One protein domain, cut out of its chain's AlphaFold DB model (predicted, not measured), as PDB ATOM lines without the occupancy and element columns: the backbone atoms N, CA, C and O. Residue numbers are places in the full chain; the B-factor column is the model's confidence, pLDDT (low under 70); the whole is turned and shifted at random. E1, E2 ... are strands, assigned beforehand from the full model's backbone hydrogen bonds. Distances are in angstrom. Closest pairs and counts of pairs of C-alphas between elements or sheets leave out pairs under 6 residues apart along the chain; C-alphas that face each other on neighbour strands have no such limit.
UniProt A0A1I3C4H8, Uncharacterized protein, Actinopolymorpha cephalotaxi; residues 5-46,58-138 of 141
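This is residues 5 to 46 and 58 to 138 of the 141 residues of an uncharacterized protein of Actinopolymorpha cephalotaxi (UniProt A0A1I3C4H8). With little regular structure, this is a small, nearly closed barrel, the curled antiparallel sheet E4-E5-E7-E8-E10-E11, with short strands E1, E2, E3, E6 and E9 grouped beyond one end. The 123 printed residues, all strand in class, hold eleven named strands, E1 to E11 in chain order. The whole is compact, radius of gyration of the C-alphas 13.9 A, spanning 41 by 31 by 23 A.

Find E5, residues 61 to 67, 17.8 A long, from C-alpha 61 at (233.244, 299.206, 207.084). Its sheet adds E4 (39 to 41), E7 (83 to 87), E8 (94 to 98), E10 (123 to 126) and E11, 132 to 134, ending at (243.200, 303.068, 204.664). Elsewhere find E1 (10 to 12), E2 (16 to 18), E3 (26 to 28), E6 (72 to 74) and E9 (110 to 112).

In this folded sheet, bent back on itself, E4 E5 E7 face E10 E11, E8 the hinge. Hairpin E7 and E8 has N 96 and O 85 at 2.8 A. Edge strands E4 and E11 come closest at C-alphas 40 and 134, 5.6 A. E1 and E9 are parallel, N 12 and O 111 at 2.8 A; E2 and E6 likewise, N 18 and O 73 at 2.8 A.

Residues 47 to 57 are cut, C-alphas 46 and 58 being 9.4 A apart. The link E8 to E9 is long. Look for pLDDT under 70 at 44 to 46, 58 to 59 and 89 to 92.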
ATOM      1  N   LYS A   5     247.308 300.734 181.897       94.50
ATOM      2  CA  LYS A   5     248.343 301.447 182.657       94.50
ATOM      3  C   LYS A   5     248.380 302.928 182.297       94.50
ATOM      4  O   LYS A   5     248.728 303.289 181.175       94.50
ATOM      5  N   LEU A   6     248.093 303.773 183.275       94.69
ATOM      6  CA  LEU A   6     248.199 305.224 183.214       94.69
ATOM      7  C   LEU A   6     249.460 305.655 183.961       94.69
ATOM      8  O   LEU A   6     249.621 305.330 185.137       94.69
ATOM      9  N   ASN A   7     250.366 306.368 183.296       93.06
ATOM     10  CA  ASN A   7     251.641 306.768 183.889       93.06
ATOM     11  C   ASN A   7     252.004 308.206 183.526       93.06
ATOM     12  O   ASN A   7     251.720 308.663 182.417       93.06
ATOM     13  N   GLY A   8     252.729 308.861 184.432       89.62
ATOM     14  CA  GLY A   8     253.301 310.182 184.197       89.62
ATOM     15  C   GLY A   8     252.266 311.315 184.195       89.62
ATOM     16  O   GLY A   8     251.123 311.114 184.607       89.62
ATOM     17  N   PRO A   9     252.663 312.524 183.754       93.25
ATOM     18  CA  PRO A   9     251.803 313.704 183.771       93.25
ATOM     19  C   PRO A   9     250.665 313.552 182.753       93.25
ATOM     20  O   PRO A   9     250.814 313.874 181.574       93.25
ATOM     21  N   LEU A  10     249.526 313.054 183.220       95.56
ATOM     22  CA  LEU A  10     248.338 312.779 182.421       95.56
ATOM     23  C   LEU A  10     247.118 313.353 183.135       95.56
ATOM     24  O   LEU A  10     246.940 313.120 184.325       95.56
ATOM     25  N   ASP A  11     246.259 314.068 182.416       95.69
ATOM     26  CA  ASP A  11     244.993 314.563 182.957       95.69
ATOM     27  C   ASP A  11     243.828 314.135 182.065       95.69
ATOM     28  O   ASP A  11     243.676 314.589 180.925       95.69
ATOM     29  N   LEU A  12     243.027 313.219 182.595       95.62
ATOM     30  CA  LEU A  12     241.826 312.688 181.976       95.62
ATOM     31  C   LEU A  12     240.702 313.710 182.154       95.62
ATOM     32  O   LEU A  12     240.162 313.870 183.246       95.62
ATOM     33  N   ASN A  13     240.361 314.413 181.078       93.75
ATOM     34  CA  ASN A  13     239.398 315.509 181.111       93.75
ATOM     35  C   ASN A  13     238.063 315.128 180.463       93.75
ATOM     36  O   ASN A  13     238.022 314.487 179.413       93.75
ATOM     37  N   GLY A  14     236.967 315.591 181.065       93.19
ATOM     38  CA  GLY A  14     235.615 315.396 180.552       93.19
ATOM     39  C   GLY A  14     234.976 314.088 181.018       93.19
ATOM     40  O   GLY A  14     235.219 313.617 182.128       93.19
ATOM     41  N   SER A  15     234.091 313.528 180.189       95.75
ATOM     42  CA  SER A  15     233.400 312.265 180.482       95.75
ATOM     43  C   SER A  15     234.072 311.119 179.740       95.75
ATOM     44  O   SER A  15     233.967 311.029 178.519       95.75
ATOM     45  N   LEU A  16     234.771 310.262 180.479       95.38
ATOM     46  CA  LEU A  16     235.569 309.166 179.934       95.38
ATOM     47  C   LEU A  16     235.196 307.869 180.643       95.38
ATOM     48  O   LEU A  16     235.082 307.842 181.866       95.38
ATOM     49  N   ASN A  17     235.047 306.791 179.879       93.81
ATOM     50  CA  ASN A  17     234.946 305.446 180.426       93.81
ATOM     51  C   ASN A  17     236.169 304.645 179.985       93.81
ATOM     52  O   ASN A  17     236.326 304.346 178.802       93.81
ATOM     53  N   LEU A  18     237.047 304.352 180.934       92.00
ATOM     54  CA  LEU A  18     238.232 303.541 180.741       92.00
ATOM     55  C   LEU A  18     237.825 302.075 180.822       92.00
ATOM     56  O   LEU A  18     237.326 301.612 181.847       92.00
ATOM     57  N   VAL A  19     238.036 301.356 179.728       84.81
ATOM     58  CA  VAL A  19     237.724 299.933 179.622       84.81
ATOM     59  C   VAL A  19     239.049 299.205 179.450       84.81
ATOM     60  O   VAL A  19     239.767 299.449 178.480       84.81
ATOM     61  N   ALA A  20     239.399 298.368 180.421       79.69
ATOM     62  CA  ALA A  20     240.446 297.370 180.252       79.69
ATOM     63  C   ALA A  20     239.842 296.111 179.607       79.69
ATOM     64  O   ALA A  20     238.621 295.948 179.559       79.69
ATOM     65  N   ASP A  21     240.687 295.212 179.102       77.50
ATOM     66  CA  ASP A  21     240.214 293.899 178.653       77.50
ATOM     67  C   ASP A  21     239.504 293.181 179.809       77.50
ATOM     68  O   ASP A  21     239.873 293.382 180.960       77.50
ATOM     69  N   SER A  22     238.512 292.331 179.515       76.25
ATOM     70  CA  SER A  22     237.674 291.657 180.525       76.25
ATOM     71  C   SER A  22     238.492 291.149 181.725       76.25
ATOM     72  O   SER A  22     239.308 290.242 181.555       76.25
ATOM     73  N   GLY A  23     238.286 291.761 182.903       72.56
ATOM     74  CA  GLY A  23     238.958 291.457 184.177       72.56
ATOM     75  C   GLY A  23     240.341 292.094 184.401       72.56
ATOM     76  O   GLY A  23     241.037 291.724 185.347       72.56
ATOM     77  N   GLY A  24     240.775 293.001 183.525       83.25
ATOM     78  CA  GLY A  24     241.945 293.858 183.712       83.25
ATOM     79  C   GLY A  24     241.602 295.116 184.512       83.25
ATOM     80  O   GLY A  24     240.495 295.635 184.441       83.25
ATOM     81  N   LYS A  25     242.576 295.638 185.258       90.44
ATOM     82  CA  LYS A  25     242.387 296.776 186.168       90.44
ATOM     83  C   LYS A  25     242.908 298.073 185.568       90.44
ATOM     84  O   LYS A  25     243.755 298.068 184.672       90.44
ATOM     85  N   VAL A  26     242.469 299.205 186.116       93.75
ATOM     86  CA  VAL A  26     243.122 300.491 185.852       93.75
ATOM     87  C   VAL A  26     244.254 300.680 186.857       93.75
ATOM     88  O   VAL A  26     244.029 300.740 188.064       93.75
ATOM     89  N   LEU A  27     245.486 300.774 186.358       94.25
ATOM     90  CA  LEU A  27     246.678 301.023 187.165       94.25
ATOM     91  C   LEU A  27     247.168 302.453 186.944       94.25
ATOM     92  O   LEU A  27     247.458 302.844 185.816       94.25
ATOM     93  N   VAL A  28     247.332 303.208 188.022       94.75
ATOM     94  CA  VAL A  28     247.942 304.538 188.049       94.75
ATOM     95  C   VAL A  28     249.340 304.411 188.638       94.75
ATOM     96  O   VAL A  28     249.502 303.995 189.782       94.75
ATOM     97  N   ASN A  29     250.361 304.730 187.842       92.62
ATOM     98  CA  ASN A  29     251.772 304.586 188.221       92.62
ATOM     99  C   ASN A  29     252.107 303.182 188.773       92.62
ATOM    100  O   ASN A  29     252.936 303.023 189.665       92.62
ATOM    101  N   GLY A  30     251.439 302.152 188.240       91.44
ATOM    102  CA  GLY A  30     251.613 300.755 188.646       91.44
ATOM    103  C   GLY A  30     250.780 300.300 189.852       91.44
ATOM    104  O   GLY A  30     250.837 299.119 190.179       91.44
ATOM    105  N   VAL A  31     249.986 301.179 190.472       93.50
ATOM    106  CA  VAL A  31     249.097 300.850 191.602       93.50
ATOM    107  C   VAL A  31     247.642 300.886 191.146       93.50
ATOM    108  O   VAL A  31     247.264 301.744 190.354       93.50
ATOM    109  N   GLN A  32     246.809 299.961 191.625       94.12
ATOM    110  CA  GLN A  32     245.392 299.927 191.257       94.12
ATOM    111  C   GLN A  32     244.686 301.227 191.667       94.12
ATOM    112  O   GLN A  32     244.777 301.647 192.821       94.12
ATOM    113  N   ALA A  33     243.984 301.849 190.722       94.44
ATOM    114  CA  ALA A  33     243.165 303.025 190.978       94.44
ATOM    115  C   ALA A  33     241.935 302.653 191.812       94.44
ATOM    116  O   ALA A  33     241.307 301.619 191.577       94.44
ATOM    117  N   LEU A  34     241.564 303.513 192.757       95.12
ATOM    118  CA  LEU A  34     240.326 303.355 193.511       95.12
ATOM    119  C   LEU A  34     239.122 303.780 192.660       95.12
ATOM    120  O   LEU A  34     239.210 304.674 191.817       95.12
ATOM    121  N   VAL A  35     237.986 303.147 192.924       94.69
ATOM    122  CA  VAL A  35     236.671 303.431 192.330       94.69
ATOM    123  C   VAL A  35     235.630 303.629 193.426       94.69
ATOM    124  O   VAL A  35     235.841 303.208 194.563       94.69
ATOM    125  N   GLU A  36     234.531 304.313 193.111       93.69
ATOM    126  CA  GLU A  36     233.365 304.355 194.001       93.69
ATOM    127  C   GLU A  36     232.953 302.919 194.386       93.69
ATOM    128  O   GLU A  36     233.011 301.990 193.579       93.69
ATOM    129  N   GLY A  37     232.613 302.724 195.654       90.56
ATOM    130  CA  GLY A  37     232.435 301.416 196.279       90.56
ATOM    131  C   GLY A  37     233.710 300.818 196.879       90.56
ATOM    132  O   GLY A  37     233.628 299.782 197.524       90.56
ATOM    133  N   ALA A  38     234.894 301.412 196.675       91.25
ATOM    134  CA  ALA A  38     236.117 300.934 197.321       91.25
ATOM    135  C   ALA A  38     236.000 301.003 198.851       91.25
ATOM    136  O   ALA A  38     235.448 301.965 199.393       91.25
ATOM    137  N   GLU A  39     236.559 300.004 199.533       90.62
ATOM    138  CA  GLU A  39     236.328 299.774 200.955       90.62
ATOM    139  C   GLU A  39     237.595 299.867 201.816       90.62
ATOM    140  O   GLU A  39     238.726 299.627 201.378       90.62
ATOM    141  N   GLY A  40     237.381 300.189 203.088       87.88
ATOM    142  CA  GLY A  40     238.381 300.194 204.150       87.88
ATOM    143  C   GLY A  40     237.776 299.799 205.496       87.88
ATOM    144  O   GLY A  40     236.563 299.639 205.631       87.88
ATOM    145  N   LEU A  41     238.629 299.656 206.511       85.06
ATOM    146  CA  LEU A  41     238.209 299.318 207.874       85.06
ATOM    147  C   LEU A  41     238.642 300.406 208.859       85.06
ATOM    148  O   LEU A  41     239.830 300.620 209.103       85.06
ATOM    149  N   ALA A  42     237.660 301.094 209.432       79.50
ATOM    150  CA  ALA A  42     237.834 302.092 210.474       79.50
ATOM    151  C   ALA A  42     237.680 301.481 211.871       79.50
ATOM    152  O   ALA A  42     236.887 300.560 212.057       79.50
ATOM    153  N   PRO A  43     238.342 302.040 212.899       74.50
ATOM    154  CA  PRO A  43     237.975 301.734 214.274       74.50
ATOM    155  C   PRO A  43     236.526 302.162 214.557       74.50
ATOM    156  O   PRO A  43     235.989 303.083 213.931       74.50
ATOM    157  N   ALA A  44     235.899 301.522 215.545       69.94
ATOM    158  CA  ALA A  44     234.583 301.941 216.016       69.94
ATOM    159  C   ALA A  44     234.620 303.424 216.457       69.94
ATOM    160  O   ALA A  44     235.582 303.836 217.118       69.94
ATOM    161  N   PRO A  45     233.611 304.246 216.119       65.62
ATOM    162  CA  PRO A  45     233.578 305.644 216.535       65.62
ATOM    163  C   PRO A  45     233.562 305.765 218.062       65.62
ATOM    164  O   PRO A  45     232.779 305.099 218.739       65.62
ATOM    165  N   VAL A  46     234.423 306.624 218.616       63.09
ATOM    166  CA  VAL A  46     234.450 306.903 220.058       63.09
ATOM    167  C   VAL A  46     233.414 307.980 220.358       63.09
ATOM    168  O   VAL A  46     233.502 309.090 219.841       63.09
ATOM    169  N   PRO A  58     227.787 300.653 214.844       56.84
ATOM    170  CA  PRO A  58     229.216 300.867 215.067       56.84
ATOM    171  C   PRO A  58     230.075 300.512 213.842       56.84
ATOM    172  O   PRO A  58     231.300 300.547 213.961       56.84
ATOM    173  N   GLY A  59     229.453 300.117 212.719       67.94
ATOM    174  CA  GLY A  59     230.068 299.471 211.563       67.94
ATOM    175  C   GLY A  59     231.446 300.016 211.227       67.94
ATOM    176  O   GLY A  59     231.642 301.219 211.095       67.94
ATOM    177  N   GLN A  60     232.420 299.117 211.144       77.12
ATOM    178  CA  GLN A  60     233.817 299.455 210.856       77.12
ATOM    179  C   GLN A  60     234.064 299.610 209.355       77.12
ATOM    180  O   GLN A  60     235.082 300.163 208.955       77.12
ATOM    181  N   ASN A  61     233.128 299.148 208.529       86.81
ATOM    182  CA  ASN A  61     233.244 299.206 207.084       86.81
ATOM    183  C   ASN A  61     233.137 300.655 206.626       86.81
ATOM    184  O   ASN A  61     232.194 301.357 206.991       86.81
ATOM    185  N   VAL A  62     234.123 301.084 205.851       88.94
ATOM    186  CA  VAL A  62     234.161 302.378 205.182       88.94
ATOM    187  C   VAL A  62     234.028 302.134 203.700       88.94
ATOM    188  O   VAL A  62     234.755 301.302 203.178       88.94
ATOM    189  N   GLU A  63     233.166 302.883 203.031       92.06
ATOM    190  CA  GLU A  63     232.968 302.801 201.587       92.06
ATOM    191  C   GLU A  63     233.111 304.189 200.959       92.06
ATOM    192  O   GLU A  63     232.609 305.183 201.496       92.06
ATOM    193  N   VAL A  64     233.783 304.278 199.809       92.62
ATOM    194  CA  VAL A  64     233.820 305.504 199.003       92.62
ATOM    195  C   VAL A  64     232.512 305.663 198.236       92.62
ATOM    196  O   VAL A  64     232.287 304.992 197.236       92.62
ATOM    197  N   VAL A  65     231.665 306.599 198.656       93.12
ATOM    198  CA  VAL A  65     230.321 306.764 198.074       93.12
ATOM    199  C   VAL A  65     230.230 307.840 197.003       93.12
ATOM    200  O   VAL A  65     229.292 307.843 196.211       93.12
ATOM    201  N   THR A  66     231.164 308.795 196.978       93.88
ATOM    202  CA  THR A  66     231.227 309.742 195.863       93.88
ATOM    203  C   THR A  66     232.631 310.264 195.613       93.88
ATOM    204  O   THR A  66     233.360 310.582 196.552       93.88
ATOM    205  N   SER A  67     232.983 310.420 194.344       94.12
ATOM    206  CA  SER A  67     234.199 311.067 193.865       94.12
ATOM    207  C   SER A  67     233.886 312.451 193.293       94.12
ATOM    208  O   SER A  67     232.881 312.650 192.605       94.12
ATOM    209  N   LEU A  68     234.763 313.431 193.517       93.25
ATOM    210  CA  LEU A  68     234.630 314.746 192.879       93.25
ATOM    211  C   LEU A  68     234.983 314.705 191.380       93.25
ATOM    212  O   LEU A  68     234.432 315.481 190.602       93.25
ATOM    213  N   GLY A  69     235.833 313.764 190.956       89.19
ATOM    214  CA  GLY A  69     236.213 313.523 189.560       89.19
ATOM    215  C   GLY A  69     235.311 312.542 188.794       89.19
ATOM    216  O   GLY A  69     235.715 312.064 187.736       89.19
ATOM    217  N   LYS A  70     234.102 312.238 189.295       91.31
ATOM    218  CA  LYS A  70     233.235 311.104 188.888       91.31
ATOM    219  C   LYS A  70     232.856 310.951 187.405       91.31
ATOM    220  O   LYS A  70     232.212 309.969 187.035       91.31
ATOM    221  N   THR A  71     233.184 311.913 186.547       94.19
ATOM    222  CA  THR A  71     232.948 311.798 185.099       94.19
ATOM    223  C   THR A  71     233.984 310.915 184.405       94.19
ATOM    224  O   THR A  71     233.723 310.444 183.300       94.19
ATOM    225  N   VAL A  72     235.128 310.661 185.045       95.75
ATOM    226  CA  VAL A  72     236.106 309.666 184.600       95.75
ATOM    227  C   VAL A  72     235.841 308.358 185.337       95.75
ATOM    228  O   VAL A  72     235.783 308.323 186.566       95.75
ATOM    229  N   LYS A  73     235.653 307.284 184.578       94.75
ATOM    230  CA  LYS A  73     235.189 305.985 185.069       94.75
ATOM    231  C   LYS A  73     236.138 304.865 184.661       94.75
ATOM    232  O   LYS A  73     236.761 304.963 183.609       94.75
ATOM    233  N   ALA A  74     236.207 303.813 185.464       92.62
ATOM    234  CA  ALA A  74     236.754 302.509 185.120       92.62
ATOM    235  C   ALA A  74     235.596 301.505 185.089       92.62
ATOM    236  O   ALA A  74     234.870 301.380 186.071       92.62
ATOM    237  N   ASP A  75     235.389 300.866 183.940       89.69
ATOM    238  CA  ASP A  75     234.293 299.918 183.694       89.69
ATOM    239  C   ASP A  75     232.909 300.409 184.180       89.69
ATOM    240  O   ASP A  75     232.138 299.720 184.839       89.69
ATOM    241  N   GLY A  76     232.594 301.676 183.893       90.25
ATOM    242  CA  GLY A  76     231.321 302.303 184.262       90.25
ATOM    243  C   GLY A  76     231.258 302.880 185.682       90.25
ATOM    244  O   GLY A  76     230.388 303.728 185.940       90.25
ATOM    245  N   THR A  77     232.209 302.530 186.550       92.19
ATOM    246  CA  THR A  77     232.311 302.990 187.944       92.19
ATOM    247  C   THR A  77     233.269 304.173 188.056       92.19
ATOM    248  O   THR A  77     234.349 304.169 187.475       92.19
ATOM    249  N   ALA A  78     232.888 305.236 188.765       94.88
ATOM    250  CA  ALA A  78     233.701 306.451 188.858       94.88
ATOM    251  C   ALA A  78     235.055 306.195 189.532       94.88
ATOM    252  O   ALA A  78     235.101 305.608 190.610       94.88
ATOM    253  N   LEU A  79     236.142 306.692 188.932       94.94
ATOM    254  CA  LEU A  79     237.450 306.730 189.586       94.94
ATOM    255  C   LEU A  79     237.403 307.674 190.785       94.94
ATOM    256  O   LEU A  79     236.826 308.765 190.721       94.94
ATOM    257  N   VAL A  80     238.050 307.276 191.873       95.19
ATOM    258  CA  VAL A  80     238.118 308.070 193.097       95.19
ATOM    259  C   VAL A  80     239.221 309.102 192.961       95.19
ATOM    260  O   VAL A  80     240.370 308.785 192.678       95.19
ATOM    261  N   THR A  81     238.849 310.350 193.178       94.75
ATOM    262  CA  THR A  81     239.744 311.439 193.572       94.75
ATOM    263  C   THR A  81     239.416 311.782 195.030       94.75
ATOM    264  O   THR A  81     238.732 311.014 195.708       94.75
ATOM    265  N   THR A  82     239.752 312.983 195.511       93.06
ATOM    266  CA  THR A  82     239.078 313.522 196.704       93.06
ATOM    267  C   THR A  82     237.556 313.350 196.563       93.06
ATOM    268  O   THR A  82     237.010 313.516 195.465       93.06
ATOM    269  N   GLY A  83     236.882 312.982 197.649       93.06
ATOM    270  CA  GLY A  83     235.498 312.513 197.620       93.06
ATOM    271  C   GLY A  83     234.960 312.204 199.013       93.06
ATOM    272  O   GLY A  83     235.656 312.427 199.999       93.06
ATOM    273  N   MET A  84     233.737 311.690 199.112       94.94
ATOM    274  CA  MET A  84     233.124 311.322 200.392       94.94
ATOM    275  C   MET A  84     233.259 309.828 200.642       94.94
ATOM    276  O   MET A  84     233.037 309.017 199.739       94.94
ATOM    277  N   VAL A  85     233.542 309.481 201.893       93.31
ATOM    278  CA  VAL A  85     233.361 308.120 202.394       93.31
ATOM    279  C   VAL A  85     232.265 308.100 203.436       93.31
ATOM    280  O   VAL A  85     231.996 309.119 204.077       93.31
ATOM    281  N   LEU A  86     231.669 306.937 203.637       91.00
ATOM    282  CA  LEU A  86     230.782 306.702 204.759       91.00
ATOM    283  C   LEU A  86     231.240 305.468 205.528       91.00
ATOM    284  O   LEU A  86     231.628 304.475 204.923       91.00
ATOM    285  N   GLN A  87     231.174 305.537 206.855       88.38
ATOM    286  CA  GLN A  87     231.418 304.410 207.747       88.38
ATOM    287  C   GLN A  87     230.083 303.871 208.302       88.38
ATOM    288  O   GLN A  87     229.274 304.644 208.824       88.38
ATOM    289  N   GLY A  88     229.857 302.555 208.232       81.88
ATOM    290  CA  GLY A  88     228.676 301.877 208.787       81.88
ATOM    291  C   GLY A  88     228.373 300.528 208.121       81.88
ATOM    292  O   GLY A  88     228.966 300.183 207.109       81.88
ATOM    293  N   THR A  89     227.447 299.755 208.690       69.44
ATOM    294  CA  THR A  89     227.056 298.414 208.219       69.44
ATOM    295  C   THR A  89     225.740 298.400 207.430       69.44
ATOM    296  O   THR A  89     225.603 297.572 206.541       69.44
ATOM    297  N   ASN A  90     224.764 299.274 207.735       56.34
ATOM    298  CA  ASN A  90     223.414 299.211 207.128       56.34
ATOM    299  C   ASN A  90     222.785 300.562 206.742       56.34
ATOM    300  O   ASN A  90     221.638 300.607 206.295       56.34
ATOM    301  N   SER A  91     223.481 301.680 206.932       56.78
ATOM    302  CA  SER A  91     223.022 303.006 206.475       56.78
ATOM    303  C   SER A  91     224.162 303.994 206.253       56.78
ATOM    304  O   SER A  91     223.892 305.168 206.013       56.78
ATOM    305  N   SER A  92     225.420 303.532 206.326       68.31
ATOM    306  CA  SER A  92     226.582 304.371 206.033       68.31
ATOM    307  C   SER A  92     226.540 305.681 206.847       68.31
ATOM    308  O   SER A  92     226.494 306.793 206.332       68.31
ATOM    309  N   THR A  93     226.451 305.509 208.167       73.94
ATOM    310  CA  THR A  93     225.995 306.504 209.151       73.94
ATOM    311  C   THR A  93     226.971 307.657 209.371       73.94
ATOM    312  O   THR A  93     226.557 308.772 209.695       73.94
ATOM    313  N   TRP A  94     228.270 307.404 209.234       84.62
ATOM    314  CA  TRP A  94     229.301 308.344 209.662       84.62
ATOM    315  C   TRP A  94     230.037 308.940 208.467       84.62
ATOM    316  O   TRP A  94     230.752 308.214 207.775       84.62
ATOM    317  N   PRO A  95     229.897 310.253 208.218       89.56
ATOM    318  CA  PRO A  95     230.528 310.875 207.072       89.56
ATOM    319  C   PRO A  95     232.032 311.031 207.268       89.56
ATOM    320  O   PRO A  95     232.528 311.324 208.360       89.56
ATOM    321  N   GLY A  96     232.742 310.904 206.161       92.50
ATOM    322  CA  GLY A  96     234.157 311.179 206.050       92.50
ATOM    323  C   GLY A  96     234.524 311.657 204.654       92.50
ATOM    324  O   GLY A  96     233.670 311.846 203.787       92.50
ATOM    325  N   MET A  97     235.818 311.835 204.428       95.69
ATOM    326  CA  MET A  97     236.354 312.303 203.156       95.69
ATOM    327  C   MET A  97     237.605 311.522 202.773       95.69
ATOM    328  O   MET A  97     238.487 311.318 203.609       95.69
ATOM    329  N   VAL A  98     237.696 311.126 201.504       96.00
ATOM    330  CA  VAL A  98     238.928 310.599 200.908       96.00
ATOM    331  C   VAL A  98     239.962 311.719 200.889       96.00
ATOM    332  O   VAL A  98     239.698 312.811 200.384       96.00
ATOM    333  N   LEU A  99     241.131 311.467 201.464       94.62
ATOM    334  CA  LEU A  99     242.236 312.413 201.470       94.62
ATOM    335  C   LEU A  99     242.939 312.402 200.105       94.62
ATOM    336  O   LEU A  99     242.916 311.383 199.406       94.62
ATOM    337  N   PRO A 100     243.599 313.507 199.717       93.38
ATOM    338  CA  PRO A 100     244.415 313.528 198.510       93.38
ATOM    339  C   PRO A 100     245.398 312.358 198.484       93.38
ATOM    340  O   PRO A 100     245.982 312.016 199.517       93.38
ATOM    341  N   SER A 101     245.574 311.763 197.302       94.44
ATOM    342  CA  SER A 101     246.489 310.637 197.138       94.44
ATOM    343  C   SER A 101     247.876 310.989 197.649       94.44
ATOM    344  O   SER A 101     248.368 312.087 197.392       94.44
ATOM    345  N   THR A 102     248.515 310.060 198.356       93.12
ATOM    346  CA  THR A 102     249.918 310.222 198.777       93.12
ATOM    347  C   THR A 102     250.882 309.516 197.826       93.12
ATOM    348  O   THR A 102     252.056 309.879 197.754       93.12
ATOM    349  N   GLN A 103     250.373 308.561 197.047       93.31
ATOM    350  CA  GLN A 103     251.139 307.766 196.085       93.31
ATOM    351  C   GLN A 103     251.086 308.345 194.662       93.31
ATOM    352  O   GLN A 103     252.005 308.138 193.872       93.31
ATOM    353  N   ASN A 104     250.047 309.117 194.334       95.12
ATOM    354  CA  ASN A 104     249.882 309.791 193.051       95.12
ATOM    355  C   ASN A 104     249.896 311.320 193.239       95.12
ATOM    356  O   ASN A 104     248.853 311.969 193.318       95.12
ATOM    357  N   THR A 105     251.094 311.903 193.361       91.12
ATOM    358  CA  THR A 105     251.285 313.312 193.755       91.12
ATOM    359  C   THR A 105     252.161 314.115 192.797       91.12
ATOM    360  O   THR A 105     252.883 313.589 191.949       91.12
ATOM    361  N   GLY A 106     252.110 315.440 192.960       86.75
ATOM    362  CA  GLY A 106     253.034 316.360 192.311       86.75
ATOM    363  C   GLY A 106     252.755 316.597 190.820       86.75
ATOM    364  O   GLY A 106     251.647 316.359 190.333       86.75
ATOM    365  N   PRO A 107     253.748 317.122 190.081       82.56
ATOM    366  CA  PRO A 107     253.583 317.503 188.678       82.56
ATOM    367  C   PRO A 107     253.432 316.303 187.733       82.56
ATOM    368  O   PRO A 107     252.939 316.476 186.625       82.56
ATOM    369  N   ALA A 108     253.823 315.102 188.168       87.31
ATOM    370  CA  ALA A 108     253.702 313.860 187.406       87.31
ATOM    371  C   ALA A 108     252.460 313.031 187.785       87.31
ATOM    372  O   ALA A 108     252.365 311.872 187.390       87.31
ATOM    373  N   ALA A 109     251.532 313.597 188.564       94.12
ATOM    374  CA  ALA A 109     250.321 312.894 188.964       94.12
ATOM    375  C   ALA A 109     249.398 312.632 187.766       94.12
ATOM    376  O   ALA A 109     249.191 313.517 186.931       94.12
ATOM    377  N   VAL A 110     248.782 311.450 187.753       96.88
ATOM    378  CA  VAL A 110     247.664 311.140 186.861       96.88
ATOM    379  C   VAL A 110     246.390 311.718 187.469       96.88
ATOM    380  O   VAL A 110     246.066 311.461 188.629       96.88
ATOM    381  N   LYS A 111     245.658 312.515 186.706       96.50
ATOM    382  CA  LYS A 111     244.516 313.285 187.191       96.50
ATOM    383  C   LYS A 111     243.238 312.911 186.457       96.50
ATOM    384  O   LYS A 111     243.276 312.462 185.313       96.50
ATOM    385  N   ALA A 112     242.117 313.111 187.135       95.88
ATOM    386  CA  ALA A 112     240.784 313.144 186.565       95.88
ATOM    387  C   ALA A 112     240.211 314.545 186.799       95.88
ATOM    388  O   ALA A 112     240.012 314.957 187.943       95.88
ATOM    389  N   ASN A 113     239.971 315.288 185.718       94.44
ATOM    390  CA  ASN A 113     239.523 316.683 185.739       94.44
ATOM    391  C   ASN A 113     240.380 317.574 186.656       94.44
ATOM    392  O   ASN A 113     239.866 318.318 187.494       94.44
ATOM    393  N   GLY A 114     241.702 317.455 186.548       93.31
ATOM    394  CA  GLY A 114     242.647 318.245 187.335       93.31
ATOM    395  C   GLY A 114     242.855 317.784 188.784       93.31
ATOM    396  O   GLY A 114     243.752 318.309 189.452       93.31
ATOM    397  N   LEU A 115     242.107 316.787 189.267       94.19
ATOM    398  CA  LEU A 115     242.266 316.205 190.603       94.19
ATOM    399  C   LEU A 115     243.069 314.897 190.538       94.19
ATOM    400  O   LEU A 115     242.751 314.046 189.708       94.19
ATOM    401  N   PRO A 116     244.089 314.688 191.391       95.81
ATOM    402  CA  PRO A 116     244.818 313.423 191.431       95.81
ATOM    403  C   PRO A 116     243.893 312.242 191.729       95.81
ATOM    404  O   PRO A 116     243.088 312.297 192.658       95.81
ATOM    405  N   ILE A 117     244.031 311.175 190.942       96.56
ATOM    406  CA  ILE A 117     243.317 309.915 191.165       96.56
ATOM    407  C   ILE A 117     243.914 309.224 192.393       96.56
ATOM    408  O   ILE A 117     245.135 309.096 192.503       96.56
ATOM    409  N   ASN A 118     243.063 308.780 193.308       96.31
ATOM    410  CA  ASN A 118     243.450 307.963 194.443       96.31
ATOM    411  C   ASN A 118     243.688 306.512 194.024       96.31
ATOM    412  O   ASN A 118     243.038 305.973 193.126       96.31
ATOM    413  N   VAL A 119     244.625 305.871 194.707       95.81
ATOM    414  CA  VAL A 119     245.053 304.495 194.455       95.81
ATOM    415  C   VAL A 119     244.973 303.669 195.734       95.81
ATOM    416  O   VAL A 119     244.830 304.211 196.830       95.81
ATOM    417  N   LEU A 120     245.030 302.349 195.589       94.69
ATOM    418  CA  LEU A 120     244.958 301.404 196.699       94.69
ATOM    419  C   LEU A 120     245.934 301.771 197.827       94.69
ATOM    420  O   LEU A 120     247.112 302.037 197.573       94.69
ATOM    421  N   GLY A 121     245.448 301.785 199.069       92.50
ATOM    422  CA  GLY A 121     246.229 302.189 200.242       92.50
ATOM    423  C   GLY A 121     246.222 303.693 200.533       92.50
ATOM    424  O   GLY A 121     246.783 304.124 201.543       92.50
ATOM    425  N   ASP A 122     245.585 304.513 199.690       95.44
ATOM    426  CA  ASP A 122     245.261 305.887 200.070       95.44
ATOM    427  C   ASP A 122     244.236 305.926 201.206       95.44
ATOM    428  O   ASP A 122     243.553 304.947 201.517       95.44
ATOM    429  N   ARG A 123     244.156 307.078 201.873       94.81
ATOM    430  CA  ARG A 123     243.463 307.201 203.151       94.81
ATOM    431  C   ARG A 123     242.218 308.062 203.051       94.81
ATOM    432  O   ARG A 123     242.168 309.009 202.276       94.81
ATOM    433  N   ALA A 124     241.254 307.791 203.914       93.94
ATOM    434  CA  ALA A 124     240.133 308.661 204.215       93.94
ATOM    435  C   ALA A 124     240.184 309.105 205.679       93.94
ATOM    436  O   ALA A 124     240.835 308.473 206.507       93.94
ATOM    437  N   THR A 125     239.500 310.196 206.007       92.69
ATOM    438  CA  THR A 125     239.267 310.624 207.389       92.69
ATOM    439  C   THR A 125     237.787 310.540 207.711       92.69
ATOM    440  O   THR A 125     236.961 310.959 206.903       92.69
ATOM    441  N   ILE A 126     237.446 310.009 208.880       90.38
ATOM    442  CA  ILE A 126     236.073 309.952 209.378       90.38
ATOM    443  C   ILE A 126     235.852 311.145 210.306       90.38
ATOM    444  O   ILE A 126     236.558 311.311 211.297       90.38
ATOM    445  N   PHE A 127     234.890 312.012 209.986       88.50
ATOM    446  CA  PHE A 127     234.754 313.294 210.685       88.50
ATOM    447  C   PHE A 127     234.394 313.163 212.172       88.50
ATOM    448  O   PHE A 127     235.012 313.865 212.972       88.50
ATOM    449  N   PRO A 128     233.457 312.284 212.585       81.31
ATOM    450  CA  PRO A 128     233.062 312.179 213.990       81.31
ATOM    451  C   PRO A 128     234.182 311.795 214.964       81.31
ATOM    452  O   PRO A 128     234.163 312.237 216.108       81.31
ATOM    453  N   ASN A 129     235.137 310.963 214.541       75.62
ATOM    454  CA  ASN A 129     236.205 310.442 215.408       75.62
ATOM    455  C   ASN A 129     237.615 310.882 214.969       75.62
ATOM    456  O   ASN A 129     238.586 310.564 215.651       75.62
ATOM    457  N   GLY A 130     237.744 311.583 213.837       82.38
ATOM    458  CA  GLY A 130     239.024 311.971 213.241       82.38
ATOM    459  C   GLY A 130     239.890 310.791 212.790       82.38
ATOM    460  O   GLY A 130     241.084 310.972 212.544       82.38
ATOM    461  N   ALA A 131     239.333 309.578 212.723       83.38
ATOM    462  CA  ALA A 131     240.091 308.380 212.403       83.38
ATOM    463  C   ALA A 131     240.531 308.408 210.941       83.38
ATOM    464  O   ALA A 131     239.725 308.637 210.042       83.38
ATOM    465  N   ALA A 132     241.812 308.131 210.712       88.25
ATOM    466  CA  ALA A 132     242.371 308.029 209.376       88.25
ATOM    467  C   ALA A 132     242.432 306.557 208.940       88.25
ATOM    468  O   ALA A 132     243.199 305.770 209.499       88.25
ATOM    469  N   VAL A 133     241.645 306.221 207.926       90.44
ATOM    470  CA  VAL A 133     241.325 304.867 207.461       90.44
ATOM    471  C   VAL A 133     242.016 304.614 206.136       90.44
ATOM    472  O   VAL A 133     241.947 305.469 205.261       90.44
ATOM    473  N   SER A 134     242.669 303.471 205.969       93.31
ATOM    474  CA  SER A 134     243.200 303.068 204.664       93.31
ATOM    475  C   SER A 134     242.102 302.414 203.822       93.31
ATOM    476  O   SER A 134     241.315 301.619 204.339       93.31
ATOM    477  N   ILE A 135     242.030 302.776 202.541       92.25
ATOM    478  CA  ILE A 135     241.120 302.178 201.560       92.25
ATOM    479  C   ILE A 135     241.908 301.105 200.805       92.25
ATOM    480  O   ILE A 135     242.581 301.367 199.803       92.25
ATOM    481  N   ASP A 136     241.866 299.894 201.357       88.69
ATOM    482  CA  ASP A 136     242.729 298.771 200.971       88.69
ATOM    483  C   ASP A 136     242.004 297.726 200.114       88.69
ATOM    484  O   ASP A 136     242.597 296.720 199.720       88.69
ATOM    485  N   GLN A 137     240.730 297.962 199.794       83.56
ATOM    486  CA  GLN A 137     239.957 297.136 198.875       83.56
ATOM    487  C   GLN A 137     239.427 297.997 197.731       83.56
ATOM    488  O   GLN A 137     238.516 298.800 197.904       83.56
ATOM    489  N   ALA A 138     239.992 297.835 196.536       70.50
ATOM    490  CA  ALA A 138     239.405 298.419 195.336       70.50
ATOM    491  C   ALA A 138     238.132 297.635 194.977       70.50
ATOM    492  O   ALA A 138     238.200 296.410 194.844       70.50
TER     493      ALA A 138